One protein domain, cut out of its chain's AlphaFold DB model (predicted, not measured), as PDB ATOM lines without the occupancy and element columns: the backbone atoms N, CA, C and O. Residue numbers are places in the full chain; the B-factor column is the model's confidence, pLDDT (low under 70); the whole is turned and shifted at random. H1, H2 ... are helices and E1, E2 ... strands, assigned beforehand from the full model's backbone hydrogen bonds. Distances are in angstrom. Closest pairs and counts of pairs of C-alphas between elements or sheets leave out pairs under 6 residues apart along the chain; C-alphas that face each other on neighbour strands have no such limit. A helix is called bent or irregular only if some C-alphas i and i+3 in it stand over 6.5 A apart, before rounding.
ATOM      1  N   GLN A  20      42.542  23.913  62.869       69.69
ATOM      2  CA  GLN A  20      42.447  22.488  62.563       69.69
ATOM      3  C   GLN A  20      41.378  22.187  61.504       69.69
ATOM      4  O   GLN A  20      41.637  21.420  60.580       69.69
ATOM      5  N   ASN A  21      40.212  22.831  61.583       75.50
ATOM      6  CA  ASN A  21      39.153  22.661  60.591       75.50
ATOM      7  C   ASN A  21      39.568  23.190  59.213       75.50
ATOM      8  O   ASN A  21      39.152  22.624  58.208       75.50
ATOM      9  N   ILE A  22      40.376  24.252  59.142       79.81
ATOM     10  CA  ILE A  22      40.907  24.768  57.868       79.81
ATOM     11  C   ILE A  22      41.884  23.751  57.262       79.81
ATOM     12  O   ILE A  22      41.732  23.370  56.102       79.81
ATOM     13  N   SER A  23      42.819  23.240  58.071       87.94
ATOM     14  CA  SER A  23      43.773  22.211  57.638       87.94
ATOM     15  C   SER A  23      43.078  20.927  57.173       87.94
ATOM     16  O   SER A  23      43.421  20.383  56.124       87.94
ATOM     17  N   ASP A  24      42.068  20.454  57.907       91.12
ATOM     18  CA  ASP A  24      41.344  19.227  57.564       91.12
ATOM     19  C   ASP A  24      40.550  19.362  56.263       91.12
ATOM     20  O   ASP A  24      40.583  18.451  55.435       91.12
ATOM     21  N   LYS A  25      39.903  20.511  56.027       90.56
ATOM     22  CA  LYS A  25      39.217  20.783  54.755       90.56
ATOM     23  C   LYS A  25      40.179  20.691  53.574       90.56
ATOM     24  O   LYS A  25      39.877  20.012  52.598       90.56
ATOM     25  N   GLN A  26      41.343  21.328  53.678       89.44
ATOM     26  CA  GLN A  26      42.325  21.329  52.597       89.44
ATOM     27  C   GLN A  26      42.911  19.933  52.355       89.44
ATOM     28  O   GLN A  26      43.062  19.520  51.209       89.44
ATOM     29  N   GLN A  27      43.159  19.159  53.415       92.12
ATOM     30  CA  GLN A  27      43.587  17.766  53.279       92.12
ATOM     31  C   GLN A  27      42.535  16.895  52.585       92.12
ATOM     32  O   GLN A  27      42.892  16.108  51.714       92.12
ATOM     33  N   ILE A  28      41.251  17.041  52.930       91.88
ATOM     34  CA  ILE A  28      40.156  16.311  52.273       91.88
ATOM     35  C   ILE A  28      40.120  16.619  50.774       91.88
ATOM     36  O   ILE A  28      40.039  15.695  49.966       91.88
ATOM     37  N   LEU A  29      40.208  17.898  50.401       89.94
ATOM     38  CA  LEU A  29      40.189  18.312  48.997       89.94
ATOM     39  C   LEU A  29      41.410  17.798  48.238       89.94
ATOM     40  O   LEU A  29      41.246  17.198  47.182       89.94
ATOM     41  N   ASN A  30      42.608  17.907  48.817       90.69
ATOM     42  CA  ASN A  30      43.822  17.349  48.223       90.69
ATOM     43  C   ASN A  30      43.707  15.832  48.014       90.69
ATOM     44  O   ASN A  30      44.096  15.323  46.962       90.69
ATOM     45  N   THR A  31      43.136  15.104  48.980       92.00
ATOM     46  CA  THR A  31      42.878  13.665  48.846       92.00
ATOM     47  C   THR A  31      41.957  13.371  47.657       92.00
ATOM     48  O   THR A  31      42.222  12.428  46.909       92.00
ATOM     49  N   LEU A  32      40.903  14.167  47.448       88.69
ATOM     50  CA  LEU A  32      40.018  14.019  46.290       88.69
ATOM     51  C   LEU A  32      40.734  14.341  44.974       88.69
ATOM     52  O   LEU A  32      40.651  13.545  44.042       88.69
ATOM     53  N   THR A  33      41.471  15.452  44.904       87.69
ATOM     54  CA  THR A  33      42.205  15.862  43.696       87.69
ATOM     55  C   THR A  33      43.200  14.790  43.268       87.69
ATOM     56  O   THR A  33      43.219  14.390  42.106       87.69
ATOM     57  N   VAL A  34      43.978  14.248  44.211       88.94
ATOM     58  CA  VAL A  34      44.929  13.160  43.937       88.94
ATOM     59  C   VAL A  34      44.211  11.903  43.443       88.94
ATOM     60  O   VAL A  34      44.682  11.262  42.502       88.94
ATOM     61  N   ALA A  35      43.075  11.543  44.049       87.81
ATOM     62  CA  ALA A  35      42.306  10.370  43.644       87.81
ATOM     63  C   ALA A  35      41.760  10.504  42.213       87.81
ATOM     64  O   ALA A  35      41.910   9.578  41.416       87.81
ATOM     65  N   VAL A  36      41.199  11.665  41.865       84.75
ATOM     66  CA  VAL A  36      40.671  11.926  40.518       84.75
ATOM     67  C   VAL A  36      41.779  11.981  39.484       84.75
ATOM     68  O   VAL A  36      41.680  11.302  38.465       84.75
ATOM     69  N   LYS A  37      42.861  12.714  39.760       85.50
ATOM     70  CA  LYS A  37      44.009  12.801  38.855       85.50
ATOM     71  C   LYS A  37      44.586  11.423  38.554       85.50
ATOM     72  O   LYS A  37      44.925  11.129  37.412       85.50
ATOM     73  N   LYS A  38      44.653  10.550  39.563       86.56
ATOM     74  CA  LYS A  38      45.114   9.168  39.397       86.56
ATOM     75  C   LYS A  38      44.167   8.322  38.540       86.56
ATOM     76  O   LYS A  38      44.649   7.489  37.784       86.56
ATOM     77  N   GLN A  39      42.854   8.484  38.695       82.50
ATOM     78  CA  GLN A  39      41.860   7.646  38.017       82.50
ATOM     79  C   GLN A  39      41.554   8.109  36.587       82.50
ATOM     80  O   GLN A  39      41.342   7.278  35.711       82.50
ATOM     81  N   HIS A  40      41.514   9.420  36.363       81.94
ATOM     82  CA  HIS A  40      41.018  10.021  35.126       81.94
ATOM     83  C   HIS A  40      42.085  10.809  34.357       81.94
ATOM     84  O   HIS A  40      41.804  11.272  33.259       81.94
ATOM     85  N   HIS A  41      43.298  10.959  34.904       83.75
ATOM     86  CA  HIS A  41      44.398  11.716  34.290       83.75
ATOM     87  C   HIS A  41      44.062  13.184  33.974       83.75
ATOM     88  O   HIS A  41      44.651  13.776  33.074       83.75
ATOM     89  N   VAL A  42      43.144  13.779  34.739       79.94
ATOM     90  CA  VAL A  42      42.726  15.180  34.604       79.94
ATOM     91  C   VAL A  42      42.994  15.960  35.884       79.94
ATOM     92  O   VAL A  42      42.869  15.429  36.991       79.94
ATOM     93  N   ASP A  43      43.350  17.230  35.721       79.06
ATOM     94  CA  ASP A  43      43.348  18.202  36.807       79.06
ATOM     95  C   ASP A  43      41.931  18.759  36.964       79.06
ATOM     96  O   ASP A  43      41.281  19.132  35.987       79.06
ATOM     97  N   VAL A  44      41.429  18.761  38.197       75.38
ATOM     98  CA  VAL A  44      40.039  19.111  38.500       75.38
ATOM     99  C   VAL A  44      39.971  20.189  39.564       75.38
ATOM    100  O   VAL A  44      40.626  20.104  40.601       75.38
ATOM    101  N   VAL A  45      39.115  21.175  39.311       79.69
ATOM    102  CA  VAL A  45      38.692  22.160  40.304       79.69
ATOM    103  C   VAL A  45      37.318  21.746  40.807       79.69
ATOM    104  O   VAL A  45      36.387  21.545  40.023       79.69
ATOM    105  N   PHE A  46      37.190  21.603  42.123       77.75
ATOM    106  CA  PHE A  46      35.927  21.249  42.755       77.75
ATOM    107  C   PHE A  46      35.208  22.486  43.268       77.75
ATOM    108  O   PHE A  46      35.783  23.339  43.938       77.75
ATOM    109  N   THR A  47      33.902  22.521  43.044       84.31
ATOM    110  CA  THR A  47      32.993  23.347  43.830       84.31
ATOM    111  C   THR A  47      32.399  22.472  44.927       84.31
ATOM    112  O   THR A  47      31.751  21.472  44.635       84.31
ATOM    113  N   VAL A  48      32.646  22.788  46.197       87.38
ATOM    114  CA  VAL A  48      32.136  21.990  47.323       87.38
ATOM    115  C   VAL A  48      30.723  22.447  47.647       87.38
ATOM    116  O   VAL A  48      30.541  23.561  48.117       87.38
ATOM    117  N   ASN A  49      29.724  21.593  47.446       84.88
ATOM    118  CA  ASN A  49      28.319  21.904  47.738       84.88
ATOM    119  C   ASN A  49      27.933  21.561  49.177       84.88
ATOM    120  O   ASN A  49      27.038  22.167  49.772       84.88
ATOM    121  N   TYR A  50      28.591  20.546  49.730       86.50
ATOM    122  CA  TYR A  50      28.337  20.073  51.076       86.50
ATOM    123  C   TYR A  50      29.604  19.458  51.650       86.50
ATOM    124  O   TYR A  50      30.247  18.634  51.010       86.50
ATOM    125  N   LEU A  51      29.956  19.845  52.871       90.62
ATOM    126  CA  LEU A  51      31.022  19.211  53.631       90.62
ATOM    127  C   LEU A  51      30.648  19.231  55.106       90.62
ATOM    128  O   LEU A  51      30.549  20.298  55.718       90.62
ATOM    129  N   LYS A  52      30.477  18.046  55.690       91.06
ATOM    130  CA  LYS A  52      30.351  17.880  57.138       91.06
ATOM    131  C   LYS A  52      31.432  16.958  57.655       91.06
ATOM    132  O   LYS A  52      31.688  15.909  57.074       91.06
ATOM    133  N   MET A  53      32.024  17.351  58.776       92.12
ATOM    134  CA  MET A  53      33.076  16.610  59.463       92.12
ATOM    135  C   MET A  53      32.677  16.415  60.923       92.12
ATOM    136  O   MET A  53      32.201  17.355  61.562       92.12
ATOM    137  N   ARG A  54      32.857  15.203  61.446       92.50
ATOM    138  CA  ARG A  54      32.663  14.875  62.863       92.50
ATOM    139  C   ARG A  54      33.410  13.586  63.199       92.50
ATOM    140  O   ARG A  54      33.399  12.656  62.402       92.50
ATOM    141  N   ASP A  55      34.049  13.542  64.363       91.44
ATOM    142  CA  ASP A  55      34.693  12.351  64.941       91.44
ATOM    143  C   ASP A  55      35.583  11.572  63.965       91.44
ATOM    144  O   ASP A  55      35.460  10.357  63.831       91.44
ATOM    145  N   HIS A  56      36.495  12.265  63.275       94.81
ATOM    146  CA  HIS A  56      37.405  11.656  62.289       94.81
ATOM    147  C   HIS A  56      36.706  11.085  61.045       94.81
ATOM    148  O   HIS A  56      37.301  10.307  60.303       94.81
ATOM    149  N   TRP A  57      35.465  11.484  60.785       95.31
ATOM    150  CA  TRP A  57      34.735  11.172  59.566       95.31
ATOM    151  C   TRP A  57      34.314  12.442  58.853       95.31
ATOM    152  O   TRP A  57      34.084  13.483  59.476       95.31
ATOM    153  N   ALA A  58      34.189  12.344  57.537       94.38
ATOM    154  CA  ALA A  58      33.647  13.404  56.719       94.38
ATOM    155  C   ALA A  58      32.758  12.833  55.623       94.38
ATOM    156  O   ALA A  58      32.991  11.735  55.120       94.38
ATOM    157  N   TYR A  59      31.756  13.609  55.242       92.38
ATOM    158  CA  TYR A  59      31.025  13.405  54.005       92.38
ATOM    159  C   TYR A  59      31.107  14.686  53.190       92.38
ATOM    160  O   TYR A  59      30.918  15.781  53.731       92.38
ATOM    161  N   ILE A  60      31.417  14.534  51.909       90.31
ATOM    162  CA  ILE A  60      31.586  15.639  50.976       90.31
ATOM    163  C   ILE A  60      30.765  15.398  49.716       90.31
ATOM    164  O   ILE A  60      30.732  14.282  49.200       90.31
ATOM    165  N   GLU A  61      30.125  16.457  49.233       88.38
ATOM    166  CA  GLU A  61      29.522  16.549  47.910       88.38
ATOM    167  C   GLU A  61      30.187  17.707  47.172       88.38
ATOM    168  O   GLU A  61      30.195  18.844  47.656       88.38
ATOM    169  N   THR A  62      30.723  17.427  45.994       86.88
ATOM    170  CA  THR A  62      31.271  18.424  45.083       86.88
ATOM    171  C   THR A  62      30.502  18.427  43.770       86.88
ATOM    172  O   THR A  62      29.752  17.500  43.476       86.88
ATOM    173  N   THR A  63      30.691  19.474  42.983       82.31
ATOM    174  CA  THR A  63      30.392  19.554  41.552       82.31
ATOM    175  C   THR A  63      31.679  19.917  40.816       82.31
ATOM    176  O   THR A  63      32.521  20.643  41.349       82.31
ATOM    177  N   GLY A  64      31.858  19.371  39.613       67.94
ATOM    178  CA  GLY A  64      32.933  19.744  38.689       67.94
ATOM    179  C   GLY A  64      32.336  20.448  37.473       67.94
ATOM    180  O   GLY A  64      31.172  20.215  37.154       67.94
ATOM    181  N   GLY A  65      33.094  21.324  36.810       56.69
ATOM    182  CA  GLY A  65      32.643  22.093  35.641       56.69
ATOM    183  C   GLY A  65      32.367  21.231  34.402       56.69
ATOM    184  O   GLY A  65      33.132  21.282  33.449       56.69
ATOM    185  N   GLY A  66      31.289  20.440  34.430       56.66
ATOM    186  CA  GLY A  66      30.852  19.547  33.350       56.66
ATOM    187  C   GLY A  66      30.614  18.088  33.767       56.66
ATOM    188  O   GLY A  66      29.970  17.356  33.024       56.66
ATOM    189  N   ASP A  67      31.062  17.685  34.959       65.12
ATOM    190  CA  ASP A  67      30.944  16.316  35.485       65.12
ATOM    191  C   ASP A  67      29.938  16.230  36.647       65.12
ATOM    192  O   ASP A  67      29.731  17.222  37.355       65.12
ATOM    193  N   PRO A  68      29.357  15.042  36.933       65.06
ATOM    194  CA  PRO A  68      28.342  14.847  37.981       65.06
ATOM    195  C   PRO A  68      28.826  15.128  39.418       65.06
ATOM    196  O   PRO A  68      28.061  14.959  40.370       65.06
ATOM    197  N   GLY A  69      30.070  15.583  39.585       77.38
ATOM    198  CA  GLY A  69      30.665  15.873  40.877       77.38
ATOM    199  C   GLY A  69      31.011  14.612  41.660       77.38
ATOM    200  O   GLY A  69      30.729  13.488  41.243       77.38
ATOM    201  N   ILE A  70      31.653  14.789  42.813       84.12
ATOM    202  CA  ILE A  70      32.066  13.675  43.667       84.12
ATOM    203  C   ILE A  70      31.277  13.721  44.952       84.12
ATOM    204  O   ILE A  70      31.284  14.717  45.672       84.12
ATOM    205  N   LYS A  71      30.654  12.595  45.279       87.44
ATOM    206  CA  LYS A  71      30.146  12.337  46.619       87.44
ATOM    207  C   LYS A  71      31.069  11.313  47.267       87.44
ATOM    208  O   LYS A  71      31.396  10.300  46.647       87.44
ATOM    209  N   ALA A  72      31.535  11.559  48.484       90.75
ATOM    210  CA  ALA A  72      32.449  10.633  49.145       90.75
ATOM    211  C   ALA A  72      32.292  10.632  50.662       90.75
ATOM    212  O   ALA A  72      32.091  11.672  51.289       90.75
ATOM    213  N   VAL A  73      32.461   9.444  51.250       92.69
ATOM    214  CA  VAL A  73      32.700   9.281  52.687       92.69
ATOM    215  C   VAL A  73      34.205   9.173  52.894       92.69
ATOM    216  O   VAL A  73      34.867   8.325  52.286       92.69
ATOM    217  N   LEU A  74      34.747  10.013  53.770       94.94
ATOM    218  CA  LEU A  74      36.149   9.999  54.160       94.94
ATOM    219  C   LEU A  74      36.299   9.658  55.635       94.94
ATOM    220  O   LEU A  74      35.439   9.961  56.465       94.94
ATOM    221  N   ARG A  75      37.442   9.061  55.959       95.62
ATOM    222  CA  ARG A  75      37.843   8.749  57.325       95.62
ATOM    223  C   ARG A  75      39.263   9.234  57.563       95.62
ATOM    224  O   ARG A  75      40.132   9.055  56.714       95.62
ATOM    225  N   LYS A  76      39.509   9.812  58.732       95.50
ATOM    226  CA  LYS A  76      40.838  10.196  59.192       95.50
ATOM    227  C   LYS A  76      41.473   9.012  59.922       95.50
ATOM    228  O   LYS A  76      40.935   8.528  60.915       95.50
ATOM    229  N   ILE A  77      42.604   8.527  59.417       94.00
ATOM    230  CA  ILE A  77      43.409   7.453  60.019       94.00
ATOM    231  C   ILE A  77      44.847   7.953  60.114       94.00
ATOM    232  O   ILE A  77      45.380   8.471  59.138       94.00
ATOM    233  N   ASN A  78      45.473   7.821  61.287       92.94
ATOM    234  CA  ASN A  78      46.838   8.305  61.544       92.94
ATOM    235  C   ASN A  78      47.040   9.763  61.092       92.94
ATOM    236  O   ASN A  78      48.008  10.099  60.414       92.94
ATOM    237  N   ASN A  79      46.068  10.616  61.432       90.25
ATOM    238  CA  ASN A  79      46.011  12.031  61.064       90.25
ATOM    239  C   ASN A  79      45.943  12.333  59.548       90.25
ATOM    240  O   ASN A  79      46.147  13.476  59.158       90.25
ATOM    241  N   LYS A  80      45.626  11.347  58.698       92.19
ATOM    242  CA  LYS A  80      45.461  11.515  57.245       92.19
ATOM    243  C   LYS A  80      44.046  11.168  56.808       92.19
ATOM    244  O   LYS A  80      43.500  10.147  57.227       92.19
ATOM    245  N   TRP A  81      43.461  11.997  55.951       95.19
ATOM    246  CA  TRP A  81      42.152  11.737  55.357       95.19
ATOM    247  C   TRP A  81      42.268  10.774  54.184       95.19
ATOM    248  O   TRP A  81      42.992  11.037  53.227       95.19
ATOM    249  N   ILE A  82      41.518   9.677  54.252       94.06
ATOM    250  CA  ILE A  82      41.410   8.697  53.176       94.06
ATOM    251  C   ILE A  82      39.964   8.596  52.694       94.06
ATOM    252  O   ILE A  82      39.027   8.739  53.483       94.06
ATOM    253  N   ILE A  83      39.778   8.317  51.404       92.75
ATOM    254  CA  ILE A  83      38.461   8.009  50.844       92.75
ATOM    255  C   ILE A  83      38.086   6.609  51.326       92.75
ATOM    256  O   ILE A  83      38.688   5.624  50.909       92.75
ATOM    257  N   ALA A  84      37.109   6.524  52.229       89.38
ATOM    258  CA  ALA A  84      36.600   5.241  52.704       89.38
ATOM    259  C   ALA A  84      35.786   4.554  51.602       89.38
ATOM    260  O   ALA A  84      35.878   3.341  51.425       89.38
ATOM    261  N   LYS A  85      35.014   5.344  50.845       80.12
ATOM    262  CA  LYS A  85      34.334   4.902  49.630       80.12
ATOM    263  C   LYS A  85      33.987   6.106  48.753       80.12
ATOM    264  O   LYS A  85      33.388   7.058  49.269       80.12
ATOM    265  N   PRO A  86      34.315   6.077  47.449       72.06
ATOM    266  CA  PRO A  86      33.666   6.963  46.501       72.06
ATOM    267  C   PRO A  86      32.205   6.533  46.461       72.06
ATOM    268  O   PRO A  86      31.882   5.394  46.112       72.06
ATOM    269  N   THR A  87      31.310   7.400  46.912       62.38
ATOM    270  CA  THR A  87      29.897   7.108  46.743       62.38
ATOM    271  C   THR A  87      29.596   7.507  45.314       62.38
ATOM    272  O   THR A  87      29.635   8.693  44.985       62.38
ATOM    273  N   TYR A  88      29.278   6.523  44.466       56.75
ATOM    274  CA  TYR A  88      28.428   6.810  43.315       56.75
ATOM    275  C   TYR A  88      27.299   7.719  43.798       56.75
ATOM    276  O   TYR A  88      26.901   7.574  44.969       56.75
ATOM    277  N   PRO A  89      26.815   8.665  42.966       53.66
ATOM    278  CA  PRO A  89      25.633   9.423  43.327       53.66
ATOM    279  C   PRO A  89      24.666   8.429  43.950       53.66
ATOM    280  O   PRO A  89      24.492   7.330  43.417       53.66
ATOM    281  N   CYS A  90      24.156   8.743  45.142       58.56
ATOM    282  CA  CYS A  90      22.947   8.097  45.607       58.56
ATOM    283  C   CYS A  90      21.930   8.429  44.529       58.56
ATOM    284  O   CYS A  90      21.331   9.503  44.547       58.56
ATOM    285  N   LEU A  91      21.931   7.603  43.484       48.09
ATOM    286  CA  LEU A  91      21.117   7.787  42.320       48.09
ATOM    287  C   LEU A  91      19.729   7.669  42.918       48.09
ATOM    288  O   LEU A  91      19.469   6.681  43.618       48.09
ATOM    289  N   PRO A  92      18.864   8.674  42.739       44.56
ATOM    290  CA  PRO A  92      17.454   8.418  42.904       44.56
ATOM    291  C   PRO A  92      17.147   7.328  41.876       44.56
ATOM    292  O   PRO A  92      17.028   7.587  40.683       44.56
ATOM    293  N   GLY A  93      17.187   6.074  42.313       44.66
ATOM    294  CA  GLY A  93      16.802   4.941  41.505       44.66
ATOM    295  C   GLY A  93      15.298   5.020  41.337       44.66
ATOM    296  O   GLY A  93      14.577   4.368  42.071       44.66
ATOM    297  N   CYS A  94      14.854   5.829  40.383       48.09
ATOM    298  CA  CYS A  94      13.608   5.619  39.669       48.09
ATOM    299  C   CYS A  94      14.001   5.200  38.252       48.09
ATOM    300  O   CYS A  94      13.880   5.966  37.302       48.09
ATOM    301  N   TYR A  95      14.556   3.993  38.120       41.81
ATOM    302  CA  TYR A  95      14.769   3.372  36.808       41.81
ATOM    303  C   TYR A  95      13.486   2.705  36.275       41.81
ATOM    304  O   TYR A  95      13.495   2.175  35.169       41.81
ATOM    305  N   ASP A  96      12.380   2.750  37.025       42.16
ATOM    306  CA  ASP A  96      11.133   2.036  36.736       42.16
ATOM    307  C   ASP A  96       9.900   2.950  36.596       42.16
ATOM    308  O   ASP A  96       8.772   2.484  36.720       42.16
ATOM    309  N   GLY A  97      10.084   4.255  36.354       44.88
ATOM    310  CA  GLY A  97       8.969   5.186  36.122       44.88
ATOM    311  C   GLY A  97       7.983   5.323  37.293       44.88
ATOM    312  O   GLY A  97       6.936   5.952  37.132       44.88
ATOM    313  N   ASN A  98       8.299   4.759  38.460       41.50
ATOM    314  CA  ASN A  98       7.416   4.745  39.611       41.50
ATOM    315  C   ASN A  98       7.708   5.959  40.505       41.50
ATOM    316  O   ASN A  98       8.853   6.294  40.792       41.50
ATOM    317  N   THR A  99       6.667   6.659  40.942       47.78
ATOM    318  CA  THR A  99       6.715   8.010  41.542       47.78
ATOM    319  C   THR A  99       7.255   8.058  42.984       47.78
ATOM    320  O   THR A  99       7.078   9.048  43.689       47.78
ATOM    321  N   ALA A 100       7.959   7.020  43.440       46.31
ATOM    322  CA  ALA A 100       8.407   6.844  44.824       46.31
ATOM    323  C   ALA A 100       9.798   7.447  45.139       46.31
ATOM    324  O   ALA A 100      10.425   7.080  46.129       46.31
ATOM    325  N   CYS A 101      10.298   8.398  44.340       52.59
ATOM    326  CA  CYS A 101      11.600   9.049  44.569       52.59
ATOM    327  C   CYS A 101      11.574  10.231  45.562       52.59
ATOM    328  O   CYS A 101      12.538  10.995  45.620       52.59
ATOM    329  N   ALA A 102      10.517  10.390  46.365       52.16
ATOM    330  CA  ALA A 102      10.427  11.473  47.350       52.16
ATOM    331  C   ALA A 102      11.507  11.385  48.459       52.16
ATOM    332  O   ALA A 102      11.918  12.416  48.983       52.16
ATOM    333  N   ASP A 103      12.048  10.189  48.734       61.44
ATOM    334  CA  ASP A 103      12.933   9.928  49.886       61.44
ATOM    335  C   ASP A 103      14.383   9.547  49.518       61.44
ATOM    336  O   ASP A 103      15.095   8.907  50.300       61.44
ATOM    337  N   GLY A 104      14.866   9.922  48.327       68.12
ATOM    338  CA  GLY A 104      16.197   9.521  47.838       68.12
ATOM    339  C   GLY A 104      17.352   9.859  48.795       68.12
ATOM    340  O   GLY A 104      18.272   9.057  48.979       68.12
ATOM    341  N   GLU A 105      17.284  11.005  49.477       73.31
ATOM    342  CA  GLU A 105      18.293  11.403  50.466       73.31
ATOM    343  C   GLU A 105      18.212  10.603  51.771       73.31
ATOM    344  O   GLU A 105      19.248  10.247  52.337       73.31
ATOM    345  N   LEU A 106      17.006  10.274  52.242       76.88
ATOM    346  CA  LEU A 106      16.821   9.464  53.446       76.88
ATOM    347  C   LEU A 106      17.303   8.027  53.212       76.88
ATOM    348  O   LEU A 106      18.043   7.473  54.026       76.88
ATOM    349  N   THR A 107      16.968   7.452  52.056       77.88
ATOM    350  CA  THR A 107      17.459   6.135  51.631       77.88
ATOM    351  C   THR A 107      18.983   6.123  51.502       77.88
ATOM    352  O   THR A 107      19.643   5.200  51.989       77.88
ATOM    353  N   CYS A 108      19.566   7.178  50.926       79.69
ATOM    354  CA  CYS A 108      21.014   7.365  50.850       79.69
ATOM    355  C   CYS A 108      21.656   7.392  52.240       79.69
ATOM    356  O   CYS A 108      22.588   6.633  52.512       79.69
ATOM    357  N   LYS A 109      21.129   8.222  53.146       84.38
ATOM    358  CA  LYS A 109      21.596   8.340  54.529       84.38
ATOM    359  C   LYS A 109      21.587   6.992  55.244       84.38
ATOM    360  O   LYS A 109      22.594   6.615  55.843       84.38
ATOM    361  N   ASN A 110      20.484   6.254  55.145       83.94
ATOM    362  CA  ASN A 110      20.333   4.946  55.778       83.94
ATOM    363  C   ASN A 110      21.323   3.927  55.202       83.94
ATOM    364  O   ASN A 110      22.004   3.233  55.955       83.94
ATOM    365  N   THR A 111      21.474   3.899  53.877       84.00
ATOM    366  CA  THR A 111      22.422   3.013  53.185       84.00
ATOM    367  C   THR A 111      23.869   3.304  53.590       84.00
ATOM    368  O   THR A 111      24.641   2.385  53.870       84.00
ATOM    369  N   LEU A 112      24.251   4.581  53.662       87.25
ATOM    370  CA  LEU A 112      25.589   4.985  54.099       87.25
ATOM    371  C   LEU A 112      25.832   4.636  55.566       87.25
ATOM    372  O   LEU A 112      26.914   4.160  55.901       87.25
ATOM    373  N   HIS A 113      24.834   4.810  56.431       89.00
ATOM    374  CA  HIS A 113      24.966   4.448  57.836       89.00
ATOM    375  C   HIS A 113      25.107   2.936  58.045       89.00
ATOM    376  O   HIS A 113      25.949   2.515  58.834       89.00
ATOM    377  N   GLN A 114      24.373   2.115  57.289       88.00
ATOM    378  CA  GLN A 114      24.536   0.657  57.314       88.00
ATOM    379  C   GLN A 114      25.938   0.222  56.863       88.00
ATOM    380  O   GLN A 114      26.521  -0.684  57.451       88.00
ATOM    381  N   GLN A 115      26.505   0.881  55.847       88.19
ATOM    382  CA  GLN A 115      27.858   0.581  55.358       88.19
ATOM    383  C   GLN A 115      28.959   1.104  56.288       88.19
ATOM    384  O   GLN A 115      30.022   0.493  56.404       88.19
ATOM    385  N   PHE A 116      28.710   2.225  56.966       91.44
ATOM    386  CA  PHE A 116      29.654   2.882  57.866       91.44
ATOM    387  C   PHE A 116      29.017   3.113  59.244       91.44
ATOM    388  O   PHE A 116      28.831   4.262  59.651       91.44
ATOM    389  N   PRO A 117      28.739   2.049  60.021       92.50
ATOM    390  CA  PRO A 117      28.044   2.170  61.308       92.50
ATOM    391  C   PRO A 117      28.857   2.942  62.357       92.50
ATOM    392  O   PRO A 117      28.308   3.472  63.315       92.50
ATOM    393  N   LYS A 118      30.181   3.035  62.165       93.69
ATOM    394  CA  LYS A 118      31.093   3.819  63.015       93.69
ATOM    395  C   LYS A 118      31.148   5.305  62.648       93.69
ATOM    396  O   LYS A 118      31.774   6.070  63.377       93.69
ATOM    397  N   ALA A 119      30.584   5.700  61.509       92.31
ATOM    398  CA  ALA A 119      30.527   7.095  61.107       92.31
ATOM    399  C   ALA A 119      29.322   7.779  61.778       92.31
ATOM    400  O   ALA A 119      28.224   7.211  61.779       92.31
ATOM    401  N   PRO A 120      29.480   8.996  62.326       93.06
ATOM    402  CA  PRO A 120      28.370   9.709  62.944       93.06
ATOM    403  C   PRO A 120      27.265   9.991  61.926       93.06
ATOM    404  O   PRO A 120      27.493  10.685  60.937       93.06
ATOM    405  N   ILE A 121      26.041   9.536  62.202       89.69
ATOM    406  CA  ILE A 121      24.892   9.673  61.287       89.69
ATOM    407  C   ILE A 121      24.612  11.125  60.855       89.69
ATOM    408  O   ILE A 121      24.040  11.379  59.799       89.69
ATOM    409  N   SER A 122      25.047  12.095  61.659       89.88
ATOM    410  CA  SER A 122      24.908  13.529  61.413       89.88
ATOM    411  C   SER A 122      25.755  14.081  60.260       89.88
ATOM    412  O   SER A 122      25.499  15.207  59.828       89.88
ATOM    413  N   ILE A 123      26.798  13.364  59.814       90.50
ATOM    414  CA  ILE A 123      27.629  13.820  58.686       90.50
ATOM    415  C   ILE A 123      26.955  13.538  57.342       90.50
ATOM    416  O   ILE A 123      27.186  14.265  56.382       90.50
ATOM    417  N   PHE A 124      26.121  12.500  57.285       88.62
ATOM    418  CA  PHE A 124      25.455  12.049  56.069       88.62
ATOM    419  C   PHE A 124      24.440  13.076  55.550       88.62
ATOM    420  O   PHE A 124      24.012  13.958  56.308       88.62
ATOM    421  N   PRO A 125      24.083  13.003  54.252       80.88
ATOM    422  CA  PRO A 125      23.099  13.904  53.670       80.88
ATOM    423  C   PRO A 125      21.758  13.757  54.395       80.88
ATOM    424  O   PRO A 125      21.424  12.696  54.922       80.88
ATOM    425  N   SER A 126      21.019  14.853  54.477       79.06
ATOM    426  CA  SER A 126      19.710  14.921  55.122       79.06
ATOM    427  C   SER A 126      18.864  15.908  54.324       79.06
ATOM    428  O   SER A 126      19.431  16.936  53.949       79.06
ATOM    429  N   PRO A 127      17.549  15.675  54.162       68.12
ATOM    430  CA  PRO A 127      16.667  16.571  53.404       68.12
ATOM    431  C   PRO A 127      16.755  18.035  53.857       68.12
ATOM    432  O   PRO A 127      16.765  18.953  53.044       68.12
ATOM    433  N   ASP A 128      16.926  18.249  55.163       68.94
ATOM    434  CA  ASP A 128      17.007  19.581  55.778       68.94
ATOM    435  C   ASP A 128      18.420  20.191  55.765       68.94
ATOM    436  O   ASP A 128      18.680  21.238  56.366       68.94
ATOM    437  N   ALA A 129      19.398  19.518  55.154       69.44
ATOM    438  CA  ALA A 129      20.776  19.972  55.175       69.44
ATOM    439  C   ALA A 129      20.960  21.184  54.255       69.44
ATOM    440  O   ALA A 129      20.920  21.081  53.029       69.44
ATOM    441  N   LYS A 130      21.260  22.344  54.851       68.75
ATOM    442  CA  LYS A 130      21.672  23.523  54.089       68.75
ATOM    443  C   LYS A 130      22.964  23.221  53.327       68.75
ATOM    444  O   LYS A 130      24.017  23.005  53.933       68.75
ATOM    445  N   ARG A 131      22.877  23.232  52.000       71.69
ATOM    446  CA  ARG A 131      24.034  23.165  51.106       71.69
ATOM    447  C   ARG A 131      24.672  24.544  51.034       71.69
ATOM    448  O   ARG A 131      23.982  25.552  50.892       71.69
ATOM    449  N   MET A 132      25.983  24.587  51.213       64.00
ATOM    450  CA  MET A 132      26.770  25.812  51.148       64.00
ATOM    451  C   MET A 132      27.867  25.584  50.132       64.00
ATOM    452  O   MET A 132      28.677  24.673  50.288       64.00
ATOM    453  N   VAL A 133      27.843  26.406  49.090       64.50
ATOM    454  CA  VAL A 133      28.784  26.332  47.985       64.50
ATOM    455  C   VAL A 133      30.077  27.023  48.403       64.50
ATOM    456  O   VAL A 133      30.082  28.222  48.677       64.50
ATOM    457  N   PHE A 134      31.172  26.270  48.458       63.84
ATOM    458  CA  PHE A 134      32.521  26.800  48.600       63.84
ATOM    459  C   PHE A 134      33.241  26.632  47.267       63.84
ATOM    460  O   PHE A 134      33.411  25.513  46.781       63.84
ATOM    461  N   ILE A 135      33.659  27.751  46.686       58.25
ATOM    462  CA  ILE A 135      34.525  27.757  45.512       58.25
ATOM    463  C   ILE A 135      35.957  27.758  46.035       58.25
ATOM    464  O   ILE A 135      36.351  28.676  46.755       58.25
ATOM    465  N   THR A 136      36.721  26.723  45.707       50.47
ATOM    466  CA  THR A 136      38.168  26.736  45.914       50.47
ATOM    467  C   THR A 136      38.818  27.143  44.605       50.47
ATOM    468  O   THR A 136      38.876  26.336  43.682       50.47
TER     469      THR A 136
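AT A GLANCE: This is residues 20 to 136 of the 138 residues of an uncharacterized protein of Gammaproteobacteria bacterium RIFCSPHIGHO2_12_FULL_37_14 (UniProt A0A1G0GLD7). A strongly twisted sheet of four strands curls round one long helix, H1, which covers one face of it, making two layers. Beyond E4 a long link, residues 88 to 100, reaches away from the sheet to a second helix, H2, which only grazes the sheet, and the last stretch comes back to E1. The printed part has 117 residues, in the order H1 E1 E2 E3 E4 H2; the sheet runs E1 E2 E3 E4, antiparallel, and the class is mixed. It is compact, with a radius of gyration of the C-alphas of 14.5 A and spans of 42 by 32 by 24 A.

HOW THE PARTS SIT: Begin with H1, residues 20 to 40, which is on the sheet. E1, residues 46 to 54, E2, 57 to 64, E3, 71 to 77, and E4, 80 to 87, form a meander, each strand the antiparallel neighbour of the one before. H1 touches E4, the closest C-alphas being those of Ile 28 and Trp 81, 5.9 A apart. Look across the hairpins for N 52 and O 59 at 3.0 A, N 60 and O 72 at 3.0 A, and N 82 and O 75 at 2.9 A. H2, residues 101 to 115, is apart from H1. Every O i to N i+4 pair is within hydrogen-bond range in H1, and 9 of 11 in H2.

IN THESE COORDINATES: Find C-alpha 20 at (42.447, 22.488, 62.563); from there H1 runs 30.2 A to C-alpha 40. E1 is 21.3 A long and bends by 73 degrees at residue 49; E2 is 22.6 A, E3 19.5 A and E4 19.3 A. H2, 21.3 A, ends at C-alpha 115, (27.858, 0.581, 55.358); it is irregular, with C-alphas 102 and 105 8.5 A apart.

THE WHOLE: The two farthest C-alphas, of Gln 20 and Gly 97, are 46.0 A apart. The printed part has no cut, and the link E4 to H2 is long. In residues 116 to 136, with no named element, look for 134 to 135, which pair antiparallel with 47 to 48 of E1. Mean pLDDT of the printed part is 78.6; residues 87 to 104 are among those under 70.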